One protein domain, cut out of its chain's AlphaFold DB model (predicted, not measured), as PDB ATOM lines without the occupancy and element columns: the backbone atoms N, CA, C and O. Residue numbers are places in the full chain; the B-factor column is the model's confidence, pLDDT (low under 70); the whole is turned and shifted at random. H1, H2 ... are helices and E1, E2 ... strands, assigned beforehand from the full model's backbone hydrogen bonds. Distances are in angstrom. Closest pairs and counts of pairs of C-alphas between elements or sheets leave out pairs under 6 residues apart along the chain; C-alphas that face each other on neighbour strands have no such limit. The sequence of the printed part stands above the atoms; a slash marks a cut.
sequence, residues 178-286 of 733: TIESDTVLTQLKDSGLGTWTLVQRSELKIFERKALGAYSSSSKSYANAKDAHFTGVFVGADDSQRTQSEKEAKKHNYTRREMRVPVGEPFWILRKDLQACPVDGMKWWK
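AT A GLANCE: This is residues 178 to 286 of the 733 residues of the protein "EF-hand domain-containing protein" of Stenotrophomonas sp. ESTM1D_MKCIP4_1 (UniProt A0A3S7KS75). A long ribbon of two antiparallel strands, E2 and E4, joins two lobes: one holds E1, H3 and E5, the other H1, E3 and H2. The printed part has 109 residues, with three named helices and five named strands in the order E1 E2 H1 E3 H2 E4 H3 E5; its class is mixed. The strands make one branched, antiparallel, strongly twisted sheet. The whole is elongated, 45 by 26 by 22 A, and only just compact, close to loose, with a radius of gyration of the C-alphas of 15.7 A.

HOW THE PARTS SIT: E1, residues 185 to 187, and E2, residues 196 to 208, form an antiparallel hairpin, with N 186 and O 200 2.9 A apart. H1, residues 209 to 212, only grazes the sheet. E3, residues 229 to 235, is antiparallel to E4, residues 256 to 270, with N 229 and O 260 2.9 A apart. H2, residues 246 to 251, only grazes the sheet; its closest C-alphas to E3 are Ala 249 and Phe 234, 6.1 A. E4 is antiparallel to E2, with N 205 and O 259 2.9 A apart, and bends by 91 degrees at residue 267. H3, residues 271 to 276, is on the sheet at a height of 7.4 A, over none of its strands. E5, residues 282 to 285, is antiparallel to E4, with N 268 and O 285 2.8 A apart. H2 has every O i to N i+4 pair within hydrogen-bond range, H3 0 of 2 but 2 of 3 O i to N i+3 pairs; H1 is too short for an i+4 pair.

IN THESE COORDINATES: E1 begins at C-alpha 185 (-8.825, 33.897, 19.884). E2 is 35.3 A long, E4 34.0 A and E3 14.9 A. E5 ends at C-alpha 285 (-10.728, 24.541, 9.627).

THE WHOLE: The C-alphas farthest apart, Gly 194 and Lys 251, are 45.9 A apart. The printed part has no cut; the link H1 to E3 is long. Residues 181 to 182 and 275 to 280 have pLDDT under 70.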
ATOM      1  N   THR A 178     -16.287  22.198  15.570       90.62
ATOM      2  CA  THR A 178     -16.732  23.395  16.294       90.62
ATOM      3  C   THR A 178     -15.816  23.685  17.479       90.62
ATOM      4  O   THR A 178     -15.213  22.770  18.037       90.62
ATOM      5  N   ILE A 179     -15.675  24.958  17.839       82.31
ATOM      6  CA  ILE A 179     -14.896  25.404  19.000       82.31
ATOM      7  C   ILE A 179     -15.816  25.475  20.223       82.31
ATOM      8  O   ILE A 179     -16.961  25.908  20.103       82.31
ATOM      9  N   GLU A 180     -15.301  25.049  21.377       72.62
ATOM     10  CA  GLU A 180     -15.971  25.140  22.677       72.62
ATOM     11  C   GLU A 180     -16.141  26.599  23.127       72.62
ATOM     12  O   GLU A 180     -15.297  27.463  22.844       72.62
ATOM     13  N   SER A 181     -17.218  26.848  23.873       62.84
ATOM     14  CA  SER A 181     -17.443  28.107  24.588       62.84
ATOM     15  C   SER A 181     -16.209  28.505  25.423       62.84
ATOM     16  O   SER A 181     -15.461  27.653  25.894       62.84
ATOM     17  N   ASP A 182     -15.958  29.812  25.553       66.88
ATOM     18  CA  ASP A 182     -14.844  30.427  26.309       66.88
ATOM     19  C   ASP A 182     -13.421  30.335  25.716       66.88
ATOM     20  O   ASP A 182     -12.458  30.827  26.313       66.88
ATOM     21  N   THR A 183     -13.253  29.818  24.493       74.88
ATOM     22  CA  THR A 183     -11.948  29.882  23.809       74.88
ATOM     23  C   THR A 183     -11.619  31.313  23.372       74.88
ATOM     24  O   THR A 183     -12.318  31.889  22.538       74.88
ATOM     25  N   VAL A 184     -10.506  31.882  23.852       80.06
ATOM     26  CA  VAL A 184     -10.093  33.230  23.430       80.06
ATOM     27  C   VAL A 184      -9.149  33.200  22.233       80.06
ATOM     28  O   VAL A 184      -8.079  32.589  22.273       80.06
ATOM     29  N   LEU A 185      -9.518  33.914  21.171       84.56
ATOM     30  CA  LEU A 185      -8.825  33.897  19.884       84.56
ATOM     31  C   LEU A 185      -8.090  35.213  19.614       84.56
ATOM     32  O   LEU A 185      -8.538  36.291  20.000       84.56
ATOM     33  N   THR A 186      -6.963  35.122  18.913       82.94
ATOM     34  CA  THR A 186      -6.257  36.274  18.340       82.94
ATOM     35  C   THR A 186      -6.275  36.161  16.823       82.94
ATOM     36  O   THR A 186      -5.908  35.121  16.274       82.94
ATOM     37  N   GLN A 187      -6.710  37.224  16.141       86.81
ATOM     38  CA  GLN A 187      -6.650  37.297  14.683       86.81
ATOM     39  C   GLN A 187      -5.200  37.475  14.237       86.81
ATOM     40  O   GLN A 187      -4.511  38.381  14.707       86.81
ATOM     41  N   LEU A 188      -4.752  36.634  13.308       86.75
ATOM     42  CA  LEU A 188      -3.465  36.815  12.652       86.75
ATOM     43  C   LEU A 188      -3.610  37.757  11.453       86.75
ATOM     44  O   LEU A 188      -4.703  37.977  10.933       86.75
ATOM     45  N   LYS A 189      -2.493  38.335  11.008       82.88
ATOM     46  CA  LYS A 189      -2.483  39.227   9.846       82.88
ATOM     47  C   LYS A 189      -2.929  38.465   8.595       82.88
ATOM     48  O   LYS A 189      -2.284  37.495   8.207       82.88
ATOM     49  N   ASP A 190      -3.974  38.954   7.937       83.69
ATOM     50  CA  ASP A 190      -4.469  38.433   6.664       83.69
ATOM     51  C   ASP A 190      -4.690  39.565   5.638       83.69
ATOM     52  O   ASP A 190      -4.354  40.728   5.880       83.69
ATOM     53  N   SER A 191      -5.202  39.221   4.454       80.62
ATOM     54  CA  SER A 191      -5.474  40.177   3.373       80.62
ATOM     55  C   SER A 191      -6.752  41.000   3.571       80.62
ATOM     56  O   SER A 191      -7.024  41.895   2.771       80.62
ATOM     57  N   GLY A 192      -7.579  40.678   4.571       84.50
ATOM     58  CA  GLY A 192      -8.932  41.217   4.721       84.50
ATOM     59  C   GLY A 192      -9.929  40.768   3.639       84.50
ATOM     60  O   GLY A 192     -11.081  41.198   3.661       84.50
ATOM     61  N   LEU A 193      -9.526  39.905   2.696       87.44
ATOM     62  CA  LEU A 193     -10.399  39.353   1.654       87.44
ATOM     63  C   LEU A 193     -11.030  38.034   2.110       87.44
ATOM     64  O   LEU A 193     -10.472  37.320   2.940       87.44
ATOM     65  N   GLY A 194     -12.223  37.727   1.616       89.38
ATOM     66  CA  GLY A 194     -12.884  36.436   1.798       89.38
ATOM     67  C   GLY A 194     -13.827  36.349   2.988       89.38
ATOM     68  O   GLY A 194     -14.110  37.322   3.684       89.38
ATOM     69  N   THR A 195     -14.344  35.146   3.203       92.88
ATOM     70  CA  THR A 195     -15.253  34.840   4.316       92.88
ATOM     71  C   THR A 195     -14.502  34.303   5.533       92.88
ATOM     72  O   THR A 195     -15.041  34.316   6.637       92.88
ATOM     73  N   TRP A 196     -13.257  33.862   5.353       93.75
ATOM     74  CA  TRP A 196     -12.449  33.235   6.392       93.75
ATOM     75  C   TRP A 196     -11.330  34.152   6.858       93.75
ATOM     76  O   TRP A 196     -10.832  34.979   6.100       93.75
ATOM     77  N   THR A 197     -10.948  33.992   8.118       92.75
ATOM     78  CA  THR A 197      -9.794  34.665   8.715       92.75
ATOM     79  C   THR A 197      -8.963  33.642   9.464       92.75
ATOM     80  O   THR A 197      -9.508  32.712  10.064       92.75
ATOM     81  N   LEU A 198      -7.647  33.826   9.429       92.19
ATOM     82  CA  LEU A 198      -6.724  33.002  10.189       92.19
ATOM     83  C   LEU A 198      -6.669  33.513  11.632       92.19
ATOM     84  O   LEU A 198      -6.523  34.713  11.878       92.19
ATOM     85  N   VAL A 199      -6.810  32.598  12.581       90.44
ATOM     86  CA  VAL A 199      -6.762  32.869  14.016       90.44
ATOM     87  C   VAL A 199      -5.853  31.867  14.708       90.44
ATOM     88  O   VAL A 199      -5.509  30.819  14.165       90.44
ATOM     89  N   GLN A 200      -5.489  32.193  15.938       90.44
ATOM     90  CA  GLN A 200      -4.772  31.301  16.834       90.44
ATOM     91  C   GLN A 200      -5.423  31.372  18.217       90.44
ATOM     92  O   GLN A 200      -5.924  32.432  18.617       90.44
ATOM     93  N   ARG A 201      -5.434  30.252  18.951       88.75
ATOM     94  CA  ARG A 201      -5.839  30.263  20.366       88.75
ATOM     95  C   ARG A 201      -4.894  31.169  21.141       88.75
ATOM     96  O   ARG A 201      -3.743  31.346  20.756       88.75
ATOM     97  N   SER A 202      -5.380  31.771  22.217       87.88
ATOM     98  CA  SER A 202      -4.567  32.650  23.048       87.88
ATOM     99  C   SER A 202      -4.863  32.474  24.526       87.88
ATOM    100  O   SER A 202      -6.012  32.302  24.923       87.88
ATOM    101  N   GLU A 203      -3.816  32.579  25.332       87.88
ATOM    102  CA  GLU A 203      -3.878  32.562  26.789       87.88
ATOM    103  C   GLU A 203      -3.552  33.949  27.339       87.88
ATOM    104  O   GLU A 203      -2.768  34.703  26.756       87.88
ATOM    105  N   LEU A 204      -4.135  34.288  28.485       88.38
ATOM    106  CA  LEU A 204      -3.733  35.467  29.244       88.38
ATOM    107  C   LEU A 204      -2.572  35.084  30.161       88.38
ATOM    108  O   LEU A 204      -2.706  34.200  31.003       88.38
ATOM    109  N   LYS A 205      -1.427  35.748  29.996       90.38
ATOM    110  CA  LYS A 205      -0.243  35.568  30.843       90.38
ATOM    111  C   LYS A 205       0.211  36.903  31.400       90.38
ATOM    112  O   LYS A 205       0.194  37.919  30.710       90.38
ATOM    113  N   ILE A 206       0.635  36.898  32.655       93.00
ATOM    114  CA  ILE A 206       1.143  38.089  33.329       93.00
ATOM    115  C   ILE A 206       2.667  38.086  33.237       93.00
ATOM    116  O   ILE A 206       3.318  37.100  33.574       93.00
ATOM    117  N   PHE A 207       3.236  39.204  32.797       93.62
ATOM    118  CA  PHE A 207       4.678  39.396  32.687       93.62
ATOM    119  C   PHE A 207       5.133  40.597  33.511       93.62
ATOM    120  O   PHE A 207       4.454  41.623  33.578       93.62
ATOM    121  N   GLU A 208       6.337  40.511  34.071       94.38
ATOM    122  CA  GLU A 208       7.022  41.664  34.651       94.38
ATOM    123  C   GLU A 208       7.336  42.703  33.569       94.38
ATOM    124  O   GLU A 208       7.992  42.410  32.567       94.38
ATOM    125  N   ARG A 209       6.939  43.962  33.790       92.69
ATOM    126  CA  ARG A 209       7.168  45.068  32.844       92.69
ATOM    127  C   ARG A 209       8.644  45.215  32.488       92.69
ATOM    128  O   ARG A 209       8.958  45.570  31.352       92.69
ATOM    129  N   LYS A 210       9.528  44.953  33.451       92.19
ATOM    130  CA  LYS A 210      10.989  45.051  33.321       92.19
ATOM    131  C   LYS A 210      11.525  44.091  32.249       92.19
ATOM    132  O   LYS A 210      12.419  44.459  31.500       92.19
ATOM    133  N   ALA A 211      10.927  42.902  32.136       91.50
ATOM    134  CA  ALA A 211      11.344  41.852  31.205       91.50
ATOM    135  C   ALA A 211      10.865  42.088  29.760       91.50
ATOM    136  O   ALA A 211      11.449  41.561  28.816       91.50
ATOM    137  N   LEU A 212       9.826  42.907  29.570       91.56
ATOM    138  CA  LEU A 212       9.166  43.091  28.274       91.56
ATOM    139  C   LEU A 212       9.916  44.037  27.309       91.56
ATOM    140  O   LEU A 212       9.753  43.932  26.095       91.56
ATOM    141  N   GLY A 213      10.765  44.944  27.803       91.75
ATOM    142  CA  GLY A 213      11.481  45.914  26.955       91.75
ATOM    143  C   GLY A 213      10.615  47.103  26.503       91.75
ATOM    144  O   GLY A 213       9.685  47.506  27.206       91.75
ATOM    145  N   ALA A 214      10.937  47.735  25.368       93.00
ATOM    146  CA  ALA A 214      10.206  48.908  24.864       93.00
ATOM    147  C   ALA A 214       8.803  48.535  24.349       93.00
ATOM    148  O   ALA A 214       8.636  47.495  23.719       93.00
ATOM    149  N   TYR A 215       7.803  49.381  24.608       92.38
ATOM    150  CA  TYR A 215       6.437  49.193  24.107       92.38
ATOM    151  C   TYR A 215       6.254  49.891  22.761       92.38
ATOM    152  O   TYR A 215       6.683  51.034  22.599       92.38
ATOM    153  N   SER A 216       5.564  49.235  21.833       91.25
ATOM    154  CA  SER A 216       5.125  49.829  20.576       91.25
ATOM    155  C   SER A 216       3.607  49.971  20.565       91.25
ATOM    156  O   SER A 216       2.871  48.983  20.604       91.25
ATOM    157  N   SER A 217       3.125  51.210  20.479       85.38
ATOM    158  CA  SER A 217       1.691  51.500  20.396       85.38
ATOM    159  C   SER A 217       1.070  51.032  19.078       85.38
ATOM    160  O   SER A 217      -0.100  50.658  19.069       85.38
ATOM    161  N   SER A 218       1.840  50.997  17.984       83.56
ATOM    162  CA  SER A 218       1.344  50.583  16.667       83.56
ATOM    163  C   SER A 218       1.088  49.079  16.579       83.56
ATOM    164  O   SER A 218       0.113  48.668  15.961       83.56
ATOM    165  N   SER A 219       1.938  48.252  17.197       79.19
ATOM    166  CA  SER A 219       1.766  46.790  17.235       79.19
ATOM    167  C   SER A 219       1.086  46.292  18.513       79.19
ATOM    168  O   SER A 219       0.785  45.104  18.623       79.19
ATOM    169  N   LYS A 220       0.853  47.185  19.486       86.50
ATOM    170  CA  LYS A 220       0.365  46.860  20.836       86.50
ATOM    171  C   LYS A 220       1.163  45.729  21.493       86.50
ATOM    172  O   LYS A 220       0.602  44.896  22.201       86.50
ATOM    173  N   SER A 221       2.468  45.677  21.245       89.00
ATOM    174  CA  SER A 221       3.361  44.624  21.734       89.00
ATOM    175  C   SER A 221       4.645  45.216  22.306       89.00
ATOM    176  O   SER A 221       4.937  46.406  22.141       89.00
ATOM    177  N   TYR A 222       5.397  44.391  23.026       93.00
ATOM    178  CA  TYR A 222       6.663  44.784  23.633       93.00
ATOM    179  C   TYR A 222       7.852  44.136  22.907       93.00
ATOM    180  O   TYR A 222       7.727  43.053  22.341       93.00
ATOM    181  N   ALA A 223       9.019  44.787  22.934       91.12
ATOM    182  CA  ALA A 223      10.207  44.384  22.175       91.12
ATOM    183  C   ALA A 223      10.658  42.933  22.429       91.12
ATOM    184  O   ALA A 223      11.092  42.268  21.487       91.12
ATOM    185  N   ASN A 224      10.509  42.441  23.665       91.94
ATOM    186  CA  ASN A 224      10.892  41.082  24.064       91.94
ATOM    187  C   ASN A 224       9.714  40.091  24.080       91.94
ATOM    188  O   ASN A 224       9.888  38.937  24.452       91.94
ATOM    189  N   ALA A 225       8.518  40.531  23.687       86.88
ATOM    190  CA  ALA A 225       7.311  39.713  23.589       86.88
ATOM    191  C   ALA A 225       6.530  40.128  22.334       86.88
ATOM    192  O   ALA A 225       5.412  40.636  22.414       86.88
ATOM    193  N   LYS A 226       7.172  39.987  21.166       83.88
ATOM    194  CA  LYS A 226       6.658  40.502  19.886       83.88
ATOM    195  C   LYS A 226       5.377  39.806  19.439       83.88
ATOM    196  O   LYS A 226       4.532  40.464  18.838       83.88
ATOM    197  N   ASP A 227       5.243  38.532  19.789       80.94
ATOM    198  CA  ASP A 227       4.105  37.689  19.423       80.94
ATOM    199  C   ASP A 227       2.938  37.817  20.413       80.94
ATOM    200  O   ASP A 227       1.852  37.318  20.146       80.94
ATOM    201  N   ALA A 228       3.131  38.506  21.545       87.12
ATOM    202  CA  ALA A 228       2.092  38.730  22.542       87.12
ATOM    203  C   ALA A 228       1.546  40.163  22.482       87.12
ATOM    204  O   ALA A 228       2.295  41.141  22.406       87.12
ATOM    205  N   HIS A 229       0.226  40.300  22.599       88.62
ATOM    206  CA  HIS A 229      -0.442  41.599  22.607       88.62
ATOM    207  C   HIS A 229      -0.730  42.065  24.028       88.62
ATOM    208  O   HIS A 229      -1.290  41.329  24.838       88.62
ATOM    209  N   PHE A 230      -0.389  43.312  24.338       91.25
ATOM    210  CA  PHE A 230      -0.755  43.919  25.608       91.25
ATOM    211  C   PHE A 230      -2.267  44.150  25.652       91.25
ATOM    212  O   PHE A 230      -2.814  44.825  24.778       91.25
ATOM    213  N   THR A 231      -2.947  43.615  26.670       89.25
ATOM    214  CA  THR A 231      -4.413  43.730  26.783       89.25
ATOM    215  C   THR A 231      -4.869  45.121  27.222       89.25
ATOM    216  O   THR A 231      -6.055  45.432  27.152       89.25
ATOM    217  N   GLY A 232      -3.936  45.968  27.668       92.50
ATOM    218  CA  GLY A 232      -4.232  47.235  28.332       92.50
ATOM    219  C   GLY A 232      -4.376  47.099  29.850       92.50
ATOM    220  O   GLY A 232      -4.488  48.114  30.530       92.50
ATOM    221  N   VAL A 233      -4.339  45.876  30.394       94.75
ATOM    222  CA  VAL A 233      -4.484  45.625  31.832       94.75
ATOM    223  C   VAL A 233      -3.123  45.643  32.532       94.75
ATOM    224  O   VAL A 233      -2.227  44.832  32.278       94.75
ATOM    225  N   PHE A 234      -2.977  46.584  33.455       96.19
ATOM    226  CA  PHE A 234      -1.859  46.694  34.381       96.19
ATOM    227  C   PHE A 234      -2.166  45.871  35.632       96.19
ATOM    228  O   PHE A 234      -3.277  45.960  36.157       96.19
ATOM    229  N   VAL A 235      -1.184  45.105  36.113       96.56
ATOM    230  CA  VAL A 235      -1.352  44.207  37.265       96.56
ATOM    231  C   VAL A 235      -0.369  44.585  38.382       96.56
ATOM    232  O   VAL A 235       0.806  44.858  38.109       96.56
ATOM    233  N   GLY A 236      -0.872  44.655  39.619       93.19
ATOM    234  CA  GLY A 236      -0.132  44.949  40.854       93.19
ATOM    235  C   GLY A 236       0.702  43.766  41.334       93.19
ATOM    236  O   GLY A 236       1.034  42.910  40.527       93.19
ATOM    237  N   ALA A 237       1.068  43.694  42.614       90.69
ATOM    238  CA  ALA A 237       1.843  42.561  43.153       90.69
ATOM    239  C   ALA A 237       0.988  41.293  43.319       90.69
ATOM    240  O   ALA A 237       1.494  40.186  43.174       90.69
ATOM    241  N   ASP A 238      -0.311  41.482  43.551       90.38
ATOM    242  CA  ASP A 238      -1.324  40.428  43.585       90.38
ATOM    243  C   ASP A 238      -2.126  40.412  42.271       90.38
ATOM    244  O   ASP A 238      -2.349  41.458  41.657       90.38
ATOM    245  N   ASP A 239      -2.539  39.236  41.800       90.19
ATOM    246  CA  ASP A 239      -3.241  39.083  40.518       90.19
ATOM    247  C   ASP A 239      -4.655  39.681  40.520       90.19
ATOM    248  O   ASP A 239      -5.183  39.973  39.447       90.19
ATOM    249  N   SER A 240      -5.260  39.914  41.687       90.50
ATOM    250  CA  SER A 240      -6.534  40.635  41.823       90.50
ATOM    251  C   SER A 240      -6.387  42.152  41.634       90.50
ATOM    252  O   SER A 240      -7.352  42.841  41.294       90.50
ATOM    253  N   GLN A 241      -5.173  42.693  41.787       93.50
ATOM    254  CA  GLN A 241      -4.886  44.119  41.648       93.50
ATOM    255  C   GLN A 241      -4.763  44.491  40.170       93.50
ATOM    256  O   GLN A 241      -3.676  44.469  39.597       93.50
ATOM    257  N   ARG A 242      -5.882  44.840  39.531       95.50
ATOM    258  CA  ARG A 242      -5.949  45.095  38.084       95.50
ATOM    259  C   ARG A 242      -6.523  46.470  37.780       95.50
ATOM    260  O   ARG A 242      -7.447  46.931  38.441       95.50
ATOM    261  N   THR A 243      -5.993  47.134  36.760       94.38
ATOM    262  CA  THR A 243      -6.573  48.376  36.230       94.38
ATOM    263  C   THR A 243      -6.256  48.536  34.750       94.38
ATOM    264  O   THR A 243      -5.201  48.106  34.293       94.38
ATOM    265  N   GLN A 244      -7.149  49.172  33.992       95.19
ATOM    266  CA  GLN A 244      -6.878  49.618  32.616       95.19
ATOM    267  C   GLN A 244      -6.400  51.079  32.559       95.19
ATOM    268  O   GLN A 244      -5.997  51.570  31.506       95.19
ATOM    269  N   SER A 245      -6.418  51.791  33.692       94.69
ATOM    270  CA  SER A 245      -5.929  53.164  33.788       94.69
ATOM    271  C   SER A 245      -4.427  53.174  34.045       94.69
ATOM    272  O   SER A 245      -3.964  52.818  35.129       94.69
ATOM    273  N   GLU A 246      -3.653  53.661  33.076       92.19
ATOM    274  CA  GLU A 246      -2.209  53.840  33.248       92.19
ATOM    275  C   GLU A 246      -1.887  54.811  34.400       92.19
ATOM    276  O   GLU A 246      -0.880  54.653  35.091       92.19
ATOM    277  N   LYS A 247      -2.757  55.801  34.646       94.75
ATOM    278  CA  LYS A 247      -2.602  56.763  35.746       94.75
ATOM    279  C   LYS A 247      -2.713  56.076  37.110       94.75
ATOM    280  O   LYS A 247      -1.852  56.288  37.960       94.75
ATOM    281  N   GLU A 248      -3.723  55.228  37.295       93.19
ATOM    282  CA  GLU A 248      -3.891  54.463  38.540       93.19
ATOM    283  C   GLU A 248      -2.784  53.417  38.699       93.19
ATOM    284  O   GLU A 248      -2.212  53.284  39.778       93.19
ATOM    285  N   ALA A 249      -2.395  52.751  37.607       93.25
ATOM    286  CA  ALA A 249      -1.277  51.813  37.610       93.25
ATOM    287  C   ALA A 249       0.034  52.474  38.067       93.25
ATOM    288  O   ALA A 249       0.798  51.869  38.814       93.25
ATOM    289  N   LYS A 250       0.295  53.723  37.653       92.69
ATOM    290  CA  LYS A 250       1.455  54.506  38.113       92.69
ATOM    291  C   LYS A 250       1.330  54.903  39.583       92.69
ATOM    292  O   LYS A 250       2.290  54.728  40.325       92.69
ATOM    293  N   LYS A 251       0.158  55.388  40.010       94.81
ATOM    294  CA  LYS A 251      -0.113  55.786  41.404       94.81
ATOM    295  C   LYS A 251       0.105  54.632  42.388       94.81
ATOM    296  O   LYS A 251       0.662  54.847  43.458       94.81
ATOM    297  N   HIS A 252      -0.304  53.424  42.007       92.38
ATOM    298  CA  HIS A 252      -0.198  52.214  42.826       92.38
ATOM    299  C   HIS A 252       1.022  51.338  42.489       92.38
ATOM    300  O   HIS A 252       1.139  50.225  42.994       92.38
ATOM    301  N   ASN A 253       1.946  51.836  41.659       92.75
ATOM    302  CA  ASN A 253       3.196  51.173  41.276       92.75
ATOM    303  C   ASN A 253       3.031  49.742  40.708       92.75
ATOM    304  O   ASN A 253       3.739  48.813  41.090       92.75
ATOM    305  N   TYR A 254       2.095  49.546  39.777       96.12
ATOM    306  CA  TYR A 254       1.840  48.247  39.145       96.12
ATOM    307  C   TYR A 254       2.943  47.879  38.139       96.12
ATOM    308  O   TYR A 254       3.043  48.426  37.028       96.12
ATOM    309  N   THR A 255       3.775  46.910  38.520       93.62
ATOM    310  CA  THR A 255       4.958  46.492  37.756       93.62
ATOM    311  C   THR A 255       4.691  45.389  36.740       93.62
ATOM    312  O   THR A 255       5.587  45.091  35.956       93.62
ATOM    313  N   ARG A 256       3.487  44.812  36.675       96.44
ATOM    314  CA  ARG A 256       3.178  43.688  35.780       96.44
ATOM    315  C   ARG A 256       2.204  44.079  34.664       96.44
ATOM    316  O   ARG A 256       1.519  45.107  34.731       96.44
ATOM    317  N   ARG A 257       2.209  43.319  33.570       95.62
ATOM    318  CA  ARG A 257       1.366  43.520  32.383       95.62
ATOM    319  C   ARG A 257       0.677  42.215  32.043       95.62
ATOM    320  O   ARG A 257       1.350  41.196  31.916       95.62
ATOM    321  N   GLU A 258      -0.634  42.259  31.866       94.19
ATOM    322  CA  GLU A 258      -1.339  41.142  31.258       94.19
ATOM    323  C   GLU A 258      -1.151  41.191  29.739       94.19
ATOM    324  O   GLU A 258      -1.415  42.195  29.071       94.19
ATOM    325  N   MET A 259      -0.660  40.088  29.200       90.94
ATOM    326  CA  MET A 259      -0.381  39.896  27.792       90.94
ATOM    327  C   MET A 259      -1.243  38.746  27.280       90.94
ATOM    328  O   MET A 259      -1.330  37.691  27.904       90.94
ATOM    329  N   ARG A 260      -1.850  38.935  26.114       89.00
ATOM    330  CA  ARG A 260      -2.500  37.883  25.342       89.00
ATOM    331  C   ARG A 260      -1.442  37.193  24.489       89.00
ATOM    332  O   ARG A 260      -0.889  37.815  23.583       89.00
ATOM    333  N   VAL A 261      -1.146  35.938  24.805       88.50
ATOM    334  CA  VAL A 261      -0.088  35.141  24.176       88.50
ATOM    335  C   VAL A 261      -0.723  34.091  23.264       88.50
ATOM    336  O   VAL A 261      -1.500  33.277  23.765       88.50
ATOM    337  N   PRO A 262      -0.431  34.082  21.954       86.69
ATOM    338  CA  PRO A 262      -0.898  33.038  21.053       86.69
ATOM    339  C   PRO A 262      -0.300  31.667  21.407       86.69
ATOM    340  O   PRO A 262       0.878  31.568  21.750       86.69
ATOM    341  N   VAL A 263      -1.112  30.613  21.329       86.69
ATOM    342  CA  VAL A 263      -0.744  29.223  21.639       86.69
ATOM    343  C   VAL A 263      -1.330  28.251  20.613       86.69
ATOM    344  O   VAL A 263      -2.411  28.473  20.065       86.69
ATOM    345  N   GLY A 264      -0.626  27.140  20.385       86.94
ATOM    346  CA  GLY A 264      -1.035  26.093  19.443       86.94
ATOM    347  C   GLY A 264      -0.885  26.492  17.972       86.94
ATOM    348  O   GLY A 264      -0.356  27.550  17.654       86.94
ATOM    349  N   GLU A 265      -1.348  25.635  17.068       90.44
ATOM    350  CA  GLU A 265      -1.290  25.897  15.625       90.44
ATOM    351  C   GLU A 265      -2.402  26.863  15.173       90.44
ATOM    352  O   GLU A 265      -3.524  26.784  15.689       90.44
ATOM    353  N   PRO A 266      -2.139  27.754  14.197       92.62
ATOM    354  CA  PRO A 266      -3.177  28.569  13.577       92.62
ATOM    355  C   PRO A 266      -4.229  27.734  12.840       92.62
ATOM    356  O   PRO A 266      -3.934  26.695  12.248       92.62
ATOM    357  N   PHE A 267      -5.460  28.231  12.813       92.69
ATOM    358  CA  PHE A 267      -6.568  27.643  12.064       92.69
ATOM    359  C   PHE A 267      -7.499  28.737  11.544       92.69
ATOM    360  O   PHE A 267      -7.430  29.898  11.944       92.69
ATOM    361  N   TRP A 268      -8.371  28.375  10.613       93.50
ATOM    362  CA  TRP A 268      -9.323  29.292  10.002       93.50
ATOM    363  C   TRP A 268     -10.668  29.221  10.710       93.50
ATOM    364  O   TRP A 268     -11.117  28.141  11.082       93.50
ATOM    365  N   ILE A 269     -11.334  30.364  10.830       92.69
ATOM    366  CA  ILE A 269     -12.743  30.481  11.229       92.69
ATOM    367  C   ILE A 269     -13.482  31.372  10.229       92.69
ATOM    368  O   ILE A 269     -12.861  31.984   9.353       92.69
ATOM    369  N   LEU A 270     -14.803  31.496  10.363       91.56
ATOM    370  CA  LEU A 270     -15.537  32.526   9.631       91.56
ATOM    371  C   LEU A 270     -15.200  33.902  10.218       91.56
ATOM    372  O   LEU A 270     -15.294  34.123  11.421       91.56
ATOM    373  N   ARG A 271     -14.865  34.865   9.360       90.38
ATOM    374  CA  ARG A 271     -14.490  36.226   9.771       90.38
ATOM    375  C   ARG A 271     -15.586  36.928  10.571       90.38
ATOM    376  O   ARG A 271     -15.278  37.691  11.480       90.38
ATOM    377  N   LYS A 272     -16.857  36.659  10.259       87.69
ATOM    378  CA  LYS A 272     -18.004  37.220  10.991       87.69
ATOM    379  C   LYS A 272     -18.029  36.801  12.471       87.69
ATOM    380  O   LYS A 272     -18.548  37.551  13.289       87.69
ATOM    381  N   ASP A 273     -17.435  35.655  12.810       85.56
ATOM    382  CA  ASP A 273     -17.450  35.107  14.170       85.56
ATOM    383  C   ASP A 273     -16.401  35.798  15.073       85.56
ATOM    384  O   ASP A 273     -16.475  35.721  16.298       85.56
ATOM    385  N   LEU A 274     -15.466  36.565  14.490       79.06
ATOM    386  CA  LEU A 274     -14.417  37.283  15.223       79.06
ATOM    387  C   LEU A 274     -14.972  38.368  16.166       79.06
ATOM    388  O   LEU A 274     -14.395  38.624  17.219       79.06
ATOM    389  N   GLN A 275     -16.080  39.018  15.797       65.94
ATOM    390  CA  GLN A 275     -16.657  40.134  16.563       65.94
ATOM    391  C   GLN A 275     -17.560  39.685  17.718       65.94
ATOM    392  O   GLN A 275     -17.963  40.518  18.525       65.94
ATOM    393  N   ALA A 276     -17.887  38.396  17.794       60.41
ATOM    394  CA  ALA A 276     -18.916  37.882  18.689       60.41
ATOM    395  C   ALA A 276     -18.358  36.990  19.815       60.41
ATOM    396  O   ALA A 276     -19.126  36.360  20.528       60.41
ATOM    397  N   CYS A 277     -17.032  36.923  20.003       54.94
ATOM    398  CA  CYS A 277     -16.436  36.073  21.038       54.94
ATOM    399  C   CYS A 277     -16.929  36.439  22.462       54.94
ATOM    400  O   CYS A 277     -16.764  37.599  22.854       54.94
ATOM    401  N   PRO A 278     -17.437  35.468  23.255       57.84
ATOM    402  CA  PRO A 278     -17.631  34.052  22.923       57.84
ATOM    403  C   PRO A 278     -19.036  33.769  22.344       57.84
ATOM    404  O   PRO A 278     -20.045  34.097  22.963       57.84
ATOM    405  N   VAL A 279     -19.098  33.100  21.183       59.75
ATOM    406  CA  VAL A 279     -20.314  32.418  20.693       59.75
ATOM    407  C   VAL A 279     -20.033  30.925  20.678       59.75
ATOM    408  O   VAL A 279     -19.017  30.499  20.127       59.75
ATOM    409  N   ASP A 280     -20.937  30.144  21.255       68.00
ATOM    410  CA  ASP A 280     -20.901  28.687  21.195       68.00
ATOM    411  C   ASP A 280     -21.053  28.185  19.743       68.00
ATOM    412  O   ASP A 280     -21.821  28.745  18.953       68.00
ATOM    413  N   GLY A 281     -20.311  27.140  19.362       77.56
ATOM    414  CA  GLY A 281     -20.474  26.477  18.060       77.56
ATOM    415  C   GLY A 281     -19.762  27.114  16.850       77.56
ATOM    416  O   GLY A 281     -20.158  26.855  15.708       77.56
ATOM    417  N   MET A 282     -18.704  27.914  17.046       87.25
ATOM    418  CA  MET A 282     -17.916  28.472  15.929       87.25
ATOM    419  C   MET A 282     -17.254  27.374  15.091       87.25
ATOM    420  O   MET A 282     -16.532  26.530  15.617       87.25
ATOM    421  N   LYS A 283     -17.448  27.415  13.770       91.94
ATOM    422  CA  LYS A 283     -16.848  26.460  12.826       91.94
ATOM    423  C   LYS A 283     -15.375  26.778  12.592       91.94
ATOM    424  O   LYS A 283     -15.036  27.939  12.355       91.94
ATOM    425  N   TRP A 284     -14.525  25.752  12.573       93.00
ATOM    426  CA  TRP A 284     -13.096  25.916  12.304       93.00
ATOM    427  C   TRP A 284     -12.562  24.952  11.241       93.00
ATOM    428  O   TRP A 284     -13.143  23.896  10.985       93.00
ATOM    429  N   TRP A 285     -11.442  25.336  10.624       95.56
ATOM    430  CA  TRP A 285     -10.728  24.541   9.627       95.56
ATOM    431  C   TRP A 285      -9.215  24.579   9.852       95.56
ATOM    432  O   TRP A 285      -8.619  25.650   9.968       95.56
ATOM    433  N   LYS A 286      -8.565  23.417   9.825       94.50
ATOM    434  CA  LYS A 286      -7.110  23.261   9.922       94.50
ATOM    435  C   LYS A 286      -6.384  23.819   8.696       94.50
ATOM    436  O   LYS A 286      -5.297  24.370   8.814       94.50
TER     437      LYS A 286